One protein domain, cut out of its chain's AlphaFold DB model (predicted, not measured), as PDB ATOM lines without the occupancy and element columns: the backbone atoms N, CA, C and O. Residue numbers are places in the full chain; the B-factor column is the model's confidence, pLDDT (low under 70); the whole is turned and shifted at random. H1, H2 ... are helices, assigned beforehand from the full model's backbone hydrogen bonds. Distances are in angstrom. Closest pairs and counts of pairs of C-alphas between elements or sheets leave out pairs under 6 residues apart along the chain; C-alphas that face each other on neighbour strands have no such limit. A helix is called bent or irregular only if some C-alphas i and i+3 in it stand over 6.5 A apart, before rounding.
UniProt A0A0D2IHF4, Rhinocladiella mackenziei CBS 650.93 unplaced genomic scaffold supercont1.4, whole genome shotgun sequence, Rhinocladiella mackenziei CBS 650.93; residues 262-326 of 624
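This is residues 262 to 326 of the 624 residues of an uncharacterized protein of Rhinocladiella mackenziei CBS 650.93 (UniProt A0A0D2IHF4). The long helix H2 and the helix H4 run opposite ways, side by side over part of their lengths, while H1 packs across H4 and makes a corner with the beginning of H2. The irregular H3 lies near the other end of H2, where the chain folds back towards H4. The printed part has 65 residues with four named helices, H1 to H4 in chain order, and no named strand; the class is all helix. It is only just loose, close to compact, with a radius of gyration of the C-alphas of 13.2 A, and only just elongated, spanning 41 by 21 by 20 A.

H2, residues 275 to 294, is 28.7 A long and begins at C-alpha 275 (99.709, 90.154, 82.559). H4, residues 309 to 324, is 21.9 A long and ends at C-alpha 324 (99.712, 94.685, 69.189). H1, residues 262 to 273, is 17.0 A long and begins at C-alpha 262 (111.451, 103.728, 78.008). H3, residues 300 to 305, is irregular: C-alphas 301 and 304 are 7.8 A apart.

H2 is the hub, touching three helices. Its residues 279 to 286 touch residues 311 to 318 of H4, opposite ways at a shallow tilt of 32 degrees, only just short of steep; the closest C-alphas, of Thr 282 and Arg 314, are 7.0 A apart. H1 and H2 touch only at the corner, the closest C-alphas being those of Arg 271 and Phe 278, 5.6 A. H1 touches H4, the same way at a steep tilt of 57 degrees, with the C-alphas of Val 264 and Ser 313 closest at 4.7 A. H3 touches residues 290 to 294 of H2, only just about perpendicular at 72 degrees; the closest C-alphas, of Ile 290 and Asp 300, are 6.4 A apart. H3 is apart from H1 and H4. The helix packing is mostly crossed, but only just: of three touching pairs, the corner pair left out, one is at a shallow tilt. Every O i to N i+4 pair is within hydrogen-bond range in H1, against 15 of 16 in H2, 11 of 12 in H4 and 0 of 2 in H3, which also has 0 of 3 O i to N i+3 pairs within range.

The two C-alphas farthest apart, of Gly 297 and Gly 326, are 42.5 A apart. The printed part has no cut, and its three links are tight. The model's mean pLDDT over the printed part is 78.8, with residues 300 to 307 and 323 to 326 under 70.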
ATOM      1  N   ASN A 262     110.580 104.783  77.479       80.31
ATOM      2  CA  ASN A 262     111.451 103.728  78.008       80.31
ATOM      3  C   ASN A 262     110.725 102.897  79.077       80.31
ATOM      4  O   ASN A 262     110.779 101.665  79.067       80.31
ATOM      5  N   LEU A 263     109.981 103.570  79.965       83.81
ATOM      6  CA  LEU A 263     109.134 102.916  80.963       83.81
ATOM      7  C   LEU A 263     107.961 102.177  80.305       83.81
ATOM      8  O   LEU A 263     107.637 101.075  80.736       83.81
ATOM      9  N   VAL A 264     107.356 102.720  79.240       83.12
ATOM     10  CA  VAL A 264     106.318 102.018  78.459       83.12
ATOM     11  C   VAL A 264     106.857 100.702  77.890       83.12
ATOM     12  O   VAL A 264     106.203  99.671  78.047       83.12
ATOM     13  N   GLU A 265     108.047 100.682  77.285       80.56
ATOM     14  CA  GLU A 265     108.630  99.438  76.762       80.56
ATOM     15  C   GLU A 265     109.013  98.447  77.870       80.56
ATOM     16  O   GLU A 265     108.674  97.264  77.777       80.56
ATOM     17  N   GLN A 266     109.643  98.918  78.951       87.00
ATOM     18  CA  GLN A 266     109.976  98.083  80.109       87.00
ATOM     19  C   GLN A 266     108.721  97.440  80.718       87.00
ATOM     20  O   GLN A 266     108.696  96.234  80.979       87.00
ATOM     21  N   TYR A 267     107.656  98.221  80.903       88.44
ATOM     22  CA  TYR A 267     106.385  97.727  81.420       88.44
ATOM     23  C   TYR A 267     105.656  96.818  80.427       88.44
ATOM     24  O   TYR A 267     105.006  95.870  80.864       88.44
ATOM     25  N   ARG A 268     105.806  97.017  79.112       86.06
ATOM     26  CA  ARG A 268     105.284  96.099  78.085       86.06
ATOM     27  C   ARG A 268     105.939  94.720  78.195       86.06
ATOM     28  O   ARG A 268     105.246  93.706  78.197       86.06
ATOM     29  N   LEU A 269     107.260  94.672  78.380       86.94
ATOM     30  CA  LEU A 269     107.991  93.422  78.621       86.94
ATOM     31  C   LEU A 269     107.603  92.776  79.963       86.94
ATOM     32  O   LEU A 269     107.333  91.576  80.009       86.94
ATOM     33  N   GLN A 270     107.489  93.557  81.043       87.31
ATOM     34  CA  GLN A 270     107.029  93.059  82.349       87.31
ATOM     35  C   GLN A 270     105.600  92.487  82.275       87.31
ATOM     36  O   GLN A 270     105.306  91.452  82.875       87.31
ATOM     37  N   ARG A 271     104.713  93.129  81.509       85.12
ATOM     38  CA  ARG A 271     103.325  92.700  81.307       85.12
ATOM     39  C   ARG A 271     103.216  91.455  80.424       85.12
ATOM     40  O   ARG A 271     102.380  90.600  80.707       85.12
ATOM     41  N   ALA A 272     104.091  91.300  79.431       84.25
ATOM     42  CA  ALA A 272     104.204  90.075  78.637       84.25
ATOM     43  C   ALA A 272     104.664  88.861  79.473       84.25
ATOM     44  O   ALA A 272     104.236  87.740  79.204       84.25
ATOM     45  N   LEU A 273     105.479  89.077  80.515       88.50
ATOM     46  CA  LEU A 273     105.903  88.033  81.461       88.50
ATOM     47  C   LEU A 273     104.814  87.628  82.476       88.50
ATOM     48  O   LEU A 273     104.901  86.544  83.051       88.50
ATOM     49  N   GLY A 274     103.800  88.466  82.722       86.06
ATOM     50  CA  GLY A 274     102.796  88.207  83.761       86.06
ATOM     51  C   GLY A 274     101.646  89.212  83.790       86.06
ATOM     52  O   GLY A 274     101.532  90.006  84.725       86.06
ATOM     53  N   SER A 275     100.768  89.161  82.787       85.44
ATOM     54  CA  SER A 275      99.709  90.154  82.559       85.44
ATOM     55  C   SER A 275      98.760  90.355  83.746       85.44
ATOM     56  O   SER A 275      98.518  91.495  84.132       85.44
ATOM     57  N   ASP A 276      98.262  89.282  84.367       87.62
ATOM     58  CA  ASP A 276      97.338  89.376  85.509       87.62
ATOM     59  C   ASP A 276      98.005  89.947  86.770       87.62
ATOM     60  O   ASP A 276      97.371  90.680  87.535       87.62
ATOM     61  N   ALA A 277      99.293  89.649  86.980       88.56
ATOM     62  CA  ALA A 277     100.074  90.196  88.087       88.56
ATOM     63  C   ALA A 277     100.335  91.695  87.880       88.56
ATOM     64  O   ALA A 277     100.089  92.492  88.783       88.56
ATOM     65  N   PHE A 278     100.732  92.087  86.668       89.44
ATOM     66  CA  PHE A 278     100.954  93.480  86.287       89.44
ATOM     67  C   PHE A 278      99.661  94.319  86.335       89.44
ATOM     68  O   PHE A 278      99.635  95.410  86.915       89.44
ATOM     69  N   ASP A 279      98.554  93.805  85.789       87.00
ATOM     70  CA  ASP A 279      97.251  94.478  85.819       87.00
ATOM     71  C   ASP A 279      96.662  94.498  87.247       87.00
ATOM     72  O   ASP A 279      95.798  95.327  87.543       87.00
ATOM     73  N   LYS A 280      97.101  93.619  88.166       91.00
ATOM     74  CA  LYS A 280      96.804  93.695  89.611       91.00
ATOM     75  C   LYS A 280      97.642  94.775  90.304       91.00
ATOM     76  O   LYS A 280      97.057  95.672  90.903       91.00
ATOM     77  N   GLU A 281      98.965  94.728  90.179       87.19
ATOM     78  CA  GLU A 281      99.900  95.700  90.767       87.19
ATOM     79  C   GLU A 281      99.527  97.136  90.357       87.19
ATOM     80  O   GLU A 281      99.388  98.023  91.195       87.19
ATOM     81  N   THR A 282      99.224  97.349  89.074       86.94
ATOM     82  CA  THR A 282      98.795  98.654  88.546       86.94
ATOM     83  C   THR A 282      97.488  99.146  89.190       86.94
ATOM     84  O   THR A 282      97.326 100.345  89.420       86.94
ATOM     85  N   ARG A 283      96.553  98.252  89.559       86.69
ATOM     86  CA  ARG A 283      95.344  98.620  90.329       86.69
ATOM     87  C   ARG A 283      95.661  98.952  91.788       86.69
ATOM     88  O   ARG A 283      95.037  99.858  92.338       86.69
ATOM     89  N   GLU A 284      96.613  98.256  92.400       87.38
ATOM     90  CA  GLU A 284      97.056  98.513  93.776       87.38
ATOM     91  C   GLU A 284      97.785  99.862  93.881       87.38
ATOM     92  O   GLU A 284      97.451 100.653  94.762       87.38
ATOM     93  N   ILE A 285      98.645 100.209  92.914       84.75
ATOM     94  CA  ILE A 285      99.289 101.533  92.815       84.75
ATOM     95  C   ILE A 285      98.237 102.644  92.650       84.75
ATOM     96  O   ILE A 285      98.248 103.619  93.404       84.75
ATOM     97  N   LYS A 286      97.270 102.491  91.728       85.50
ATOM     98  CA  LYS A 286      96.161 103.460  91.577       85.50
ATOM     99  C   LYS A 286      95.382 103.651  92.876       85.50
ATOM    100  O   LYS A 286      95.084 104.787  93.244       85.50
ATOM    101  N   ARG A 287      95.050 102.559  93.576       85.06
ATOM    102  CA  ARG A 287      94.368 102.624  94.874       85.06
ATOM    103  C   ARG A 287      95.223 103.362  95.904       85.06
ATOM    104  O   ARG A 287      94.701 104.256  96.558       85.06
ATOM    105  N   GLY A 288      96.511 103.039  96.003       84.44
ATOM    106  CA  GLY A 288      97.449 103.696  96.912       84.44
ATOM    107  C   GLY A 288      97.534 105.207  96.689       84.44
ATOM    108  O   GLY A 288      97.513 105.962  97.657       84.44
ATOM    109  N   LEU A 289      97.532 105.675  95.433       82.38
ATOM    110  CA  LEU A 289      97.487 107.112  95.138       82.38
ATOM    111  C   LEU A 289      96.151 107.768  95.513       82.38
ATOM    112  O   LEU A 289      96.166 108.884  96.030       82.38
ATOM    113  N   ILE A 290      95.010 107.100  95.302       82.31
ATOM    114  CA  ILE A 290      93.701 107.595  95.770       82.31
ATOM    115  C   ILE A 290      93.712 107.715  97.301       82.31
ATOM    116  O   ILE A 290      93.427 108.780  97.843       82.31
ATOM    117  N   GLU A 291      94.106 106.648  97.993       84.06
ATOM    118  CA  GLU A 291      94.110 106.537  99.455       84.06
ATOM    119  C   GLU A 291      95.061 107.572 100.088       84.06
ATOM    120  O   GLU A 291      94.655 108.360 100.945       84.06
ATOM    121  N   ALA A 292      96.284 107.704  99.561       81.38
ATOM    122  CA  ALA A 292      97.248 108.727  99.967       81.38
ATOM    123  C   ALA A 292      96.850 110.161  99.563       81.38
ATOM    124  O   ALA A 292      97.461 111.119 100.048       81.38
ATOM    125  N   LYS A 293      95.868 110.355  98.671       79.50
ATOM    126  CA  LYS A 293      95.318 111.680  98.345       79.50
ATOM    127  C   LYS A 293      94.153 112.052  99.260       79.50
ATOM    128  O   LYS A 293      94.112 113.189  99.728       79.50
ATOM    129  N   VAL A 294      93.279 111.096  99.574       82.75
ATOM    130  CA  VAL A 294      92.200 111.245 100.566       82.75
ATOM    131  C   VAL A 294      92.781 111.506 101.959       82.75
ATOM    132  O   VAL A 294      92.358 112.448 102.626       82.75
ATOM    133  N   ALA A 295      93.841 110.790 102.352       83.00
ATOM    134  CA  ALA A 295      94.577 111.041 103.598       83.00
ATOM    135  C   ALA A 295      95.203 112.453 103.682       83.00
ATOM    136  O   ALA A 295      95.431 112.966 104.772       83.00
ATOM    137  N   ARG A 296      95.443 113.109 102.536       81.12
ATOM    138  CA  ARG A 296      95.901 114.509 102.430       81.12
ATOM    139  C   ARG A 296      94.747 115.506 102.205       81.12
ATOM    140  O   ARG A 296      94.972 116.606 101.712       81.12
ATOM    141  N   GLY A 297      93.507 115.125 102.528       79.44
ATOM    142  CA  GLY A 297      92.312 115.976 102.420       79.44
ATOM    143  C   GLY A 297      91.814 116.225 100.988       79.44
ATOM    144  O   GLY A 297      90.936 117.063 100.772       79.44
ATOM    145  N   GLY A 298      92.364 115.526  99.992       78.06
ATOM    146  CA  GLY A 298      91.933 115.628  98.600       78.06
ATOM    147  C   GLY A 298      90.621 114.885  98.333       78.06
ATOM    148  O   GLY A 298      90.343 113.854  98.934       78.06
ATOM    149  N   LYS A 299      89.818 115.388  97.387       73.38
ATOM    150  CA  LYS A 299      88.572 114.734  96.951       73.38
ATOM    151  C   LYS A 299      88.857 113.702  95.857       73.38
ATOM    152  O   LYS A 299      89.399 114.062  94.813       73.38
ATOM    153  N   ASP A 300      88.374 112.476  96.034       64.25
ATOM    154  CA  ASP A 300      88.526 111.309  95.143       64.25
ATOM    155  C   ASP A 300      88.251 111.634  93.663       64.25
ATOM    156  O   ASP A 300      88.925 111.168  92.746       64.25
ATOM    157  N   ARG A 301      87.252 112.491  93.417       60.28
ATOM    158  CA  ARG A 301      86.805 112.889  92.071       60.28
ATOM    159  C   ARG A 301      87.785 113.795  91.308       60.28
ATOM    160  O   ARG A 301      87.517 114.089  90.142       60.28
ATOM    161  N   LEU A 302      88.882 114.246  91.923       55.62
ATOM    162  CA  LEU A 302      89.849 115.184  91.329       55.62
ATOM    163  C   LEU A 302      91.162 114.540  90.843       55.62
ATOM    164  O   LEU A 302      91.977 115.241  90.249       55.62
ATOM    165  N   LEU A 303      91.353 113.222  90.986       56.44
ATOM    166  CA  LEU A 303      92.591 112.513  90.595       56.44
ATOM    167  C   LEU A 303      92.961 112.543  89.092       56.44
ATOM    168  O   LEU A 303      93.969 111.969  88.694       56.44
ATOM    169  N   LYS A 304      92.204 113.241  88.237       56.66
ATOM    170  CA  LYS A 304      92.521 113.392  86.803       56.66
ATOM    171  C   LYS A 304      93.835 114.133  86.529       56.66
ATOM    172  O   LYS A 304      94.373 113.992  85.438       56.66
ATOM    173  N   ASN A 305      94.325 114.907  87.497       51.41
ATOM    174  CA  ASN A 305      95.503 115.763  87.345       51.41
ATOM    175  C   ASN A 305      96.764 115.186  88.019       51.41
ATOM    176  O   ASN A 305      97.832 115.770  87.889       51.41
ATOM    177  N   GLU A 306      96.644 114.070  88.746       61.94
ATOM    178  CA  GLU A 306      97.720 113.473  89.555       61.94
ATOM    179  C   GLU A 306      97.959 112.011  89.151       61.94
ATOM    180  O   GLU A 306      97.995 111.098  89.973       61.94
ATOM    181  N   TYR A 307      98.114 111.800  87.842       67.81
ATOM    182  CA  TYR A 307      98.768 110.605  87.312       67.81
ATOM    183  C   TYR A 307     100.281 110.758  87.516       67.81
ATOM    184  O   TYR A 307     100.827 111.839  87.294       67.81
ATOM    185  N   THR A 308     100.967 109.688  87.911       77.31
ATOM    186  CA  THR A 308     102.436 109.628  87.864       77.31
ATOM    187  C   THR A 308     102.906 109.203  86.478       77.31
ATOM    188  O   THR A 308     102.169 108.537  85.747       77.31
ATOM    189  N   VAL A 309     104.156 109.539  86.141       75.88
ATOM    190  CA  VAL A 309     104.850 109.040  84.937       75.88
ATOM    191  C   VAL A 309     104.793 107.510  84.881       75.88
ATOM    192  O   VAL A 309     104.491 106.938  83.838       75.88
ATOM    193  N   GLU A 310     104.988 106.844  86.022       78.06
ATOM    194  CA  GLU A 310     104.881 105.388  86.160       78.06
ATOM    195  C   GLU A 310     103.477 104.859  85.841       78.06
ATOM    196  O   GLU A 310     103.346 103.945  85.033       78.06
ATOM    197  N   LEU A 311     102.413 105.426  86.433       82.25
ATOM    198  CA  LEU A 311     101.039 104.978  86.168       82.25
ATOM    199  C   LEU A 311     100.641 105.200  84.710       82.25
ATOM    200  O   LEU A 311     100.110 104.283  84.091       82.25
ATOM    201  N   ALA A 312     100.942 106.380  84.163       79.62
ATOM    202  CA  ALA A 312     100.766 106.678  82.746       79.62
ATOM    203  C   ALA A 312     101.455 105.614  81.877       79.62
ATOM    204  O   ALA A 312     100.799 104.929  81.097       79.62
ATOM    205  N   SER A 313     102.749 105.378  82.109       84.00
ATOM    206  CA  SER A 313     103.543 104.426  81.326       84.00
ATOM    207  C   SER A 313     103.063 102.973  81.474       84.00
ATOM    208  O   SER A 313     103.103 102.216  80.506       84.00
ATOM    209  N   ARG A 314     102.552 102.567  82.647       83.88
ATOM    210  CA  ARG A 314     101.937 101.238  82.854       83.88
ATOM    211  C   ARG A 314     100.616 101.082  82.101       83.88
ATOM    212  O   ARG A 314     100.342 100.014  81.553       83.88
ATOM    213  N   GLU A 315      99.791 102.125  82.074       82.94
ATOM    214  CA  GLU A 315      98.518 102.124  81.347       82.94
ATOM    215  C   GLU A 315      98.724 102.155  79.834       82.94
ATOM    216  O   GLU A 315      98.051 101.419  79.112       82.94
ATOM    217  N   ASP A 316      99.698 102.931  79.366       82.25
ATOM    218  CA  ASP A 316     100.080 103.010  77.962       82.25
ATOM    219  C   ASP A 316     100.757 101.721  77.474       82.25
ATOM    220  O   ASP A 316     100.439 101.257  76.380       82.25
ATOM    221  N   ALA A 317     101.564 101.044  78.301       80.88
ATOM    222  CA  ALA A 317     102.054  99.689  78.016       80.88
ATOM    223  C   ALA A 317     100.903  98.673  77.878       80.88
ATOM    224  O   ALA A 317     100.830  97.919  76.904       80.88
ATOM    225  N   ALA A 318      99.943  98.699  78.811       81.44
ATOM    226  CA  ALA A 318      98.744  97.866  78.747       81.44
ATOM    227  C   ALA A 318      97.811  98.227  77.574       81.44
ATOM    228  O   ALA A 318      96.993  97.396  77.165       81.44
ATOM    229  N   MET A 319      97.915  99.443  77.023       78.56
ATOM    230  CA  MET A 319      97.233  99.851  75.797       78.56
ATOM    231  C   MET A 319      97.981  99.360  74.553       78.56
ATOM    232  O   MET A 319      97.353  98.762  73.679       78.56
ATOM    233  N   ALA A 320      99.303  99.541  74.496       75.00
ATOM    234  CA  ALA A 320     100.180  99.087  73.417       75.00
ATOM    235  C   ALA A 320     100.022  97.582  73.150       75.00
ATOM    236  O   ALA A 320      99.805  97.181  72.007       75.00
ATOM    237  N   ASP A 321     100.007  96.761  74.206       72.44
ATOM    238  CA  ASP A 321      99.725  95.322  74.113       72.44
ATOM    239  C   ASP A 321      98.369  95.017  73.467       72.44
ATOM    240  O   ASP A 321      98.242  94.068  72.695       72.44
ATOM    241  N   ARG A 322      97.324  95.796  73.775       74.75
ATOM    242  CA  ARG A 322      95.977  95.561  73.225       74.75
ATOM    243  C   ARG A 322      95.948  95.830  71.725       74.75
ATOM    244  O   ARG A 322      95.361  95.028  71.003       74.75
ATOM    245  N   TRP A 323      96.629  96.882  71.266       64.94
ATOM    246  CA  TRP A 323      96.824  97.159  69.840       64.94
ATOM    247  C   TRP A 323      97.660  96.065  69.163       64.94
ATOM    248  O   TRP A 323      97.198  95.465  68.194       64.94
ATOM    249  N   ALA A 324      98.824  95.723  69.723       67.81
ATOM    250  CA  ALA A 324      99.712  94.685  69.189       67.81
ATOM    251  C   ALA A 324      99.068  93.284  69.150       67.81
ATOM    252  O   ALA A 324      99.359  92.492  68.260       67.81
ATOM    253  N   SER A 325      98.154  92.974  70.077       63.00
ATOM    254  CA  SER A 325      97.466  91.675  70.141       63.00
ATOM    255  C   SER A 325      96.423  91.436  69.040       63.00
ATOM    256  O   SER A 325      95.786  90.380  69.036       63.00
ATOM    257  N   GLY A 326      96.141  92.426  68.183       52.59
ATOM    258  CA  GLY A 326      95.059  92.380  67.193       52.59
ATOM    259  C   GLY A 326      93.642  92.388  67.791       52.59
ATOM    260  O   GLY A 326      92.669  92.592  67.068       52.59
TER     261      GLY A 326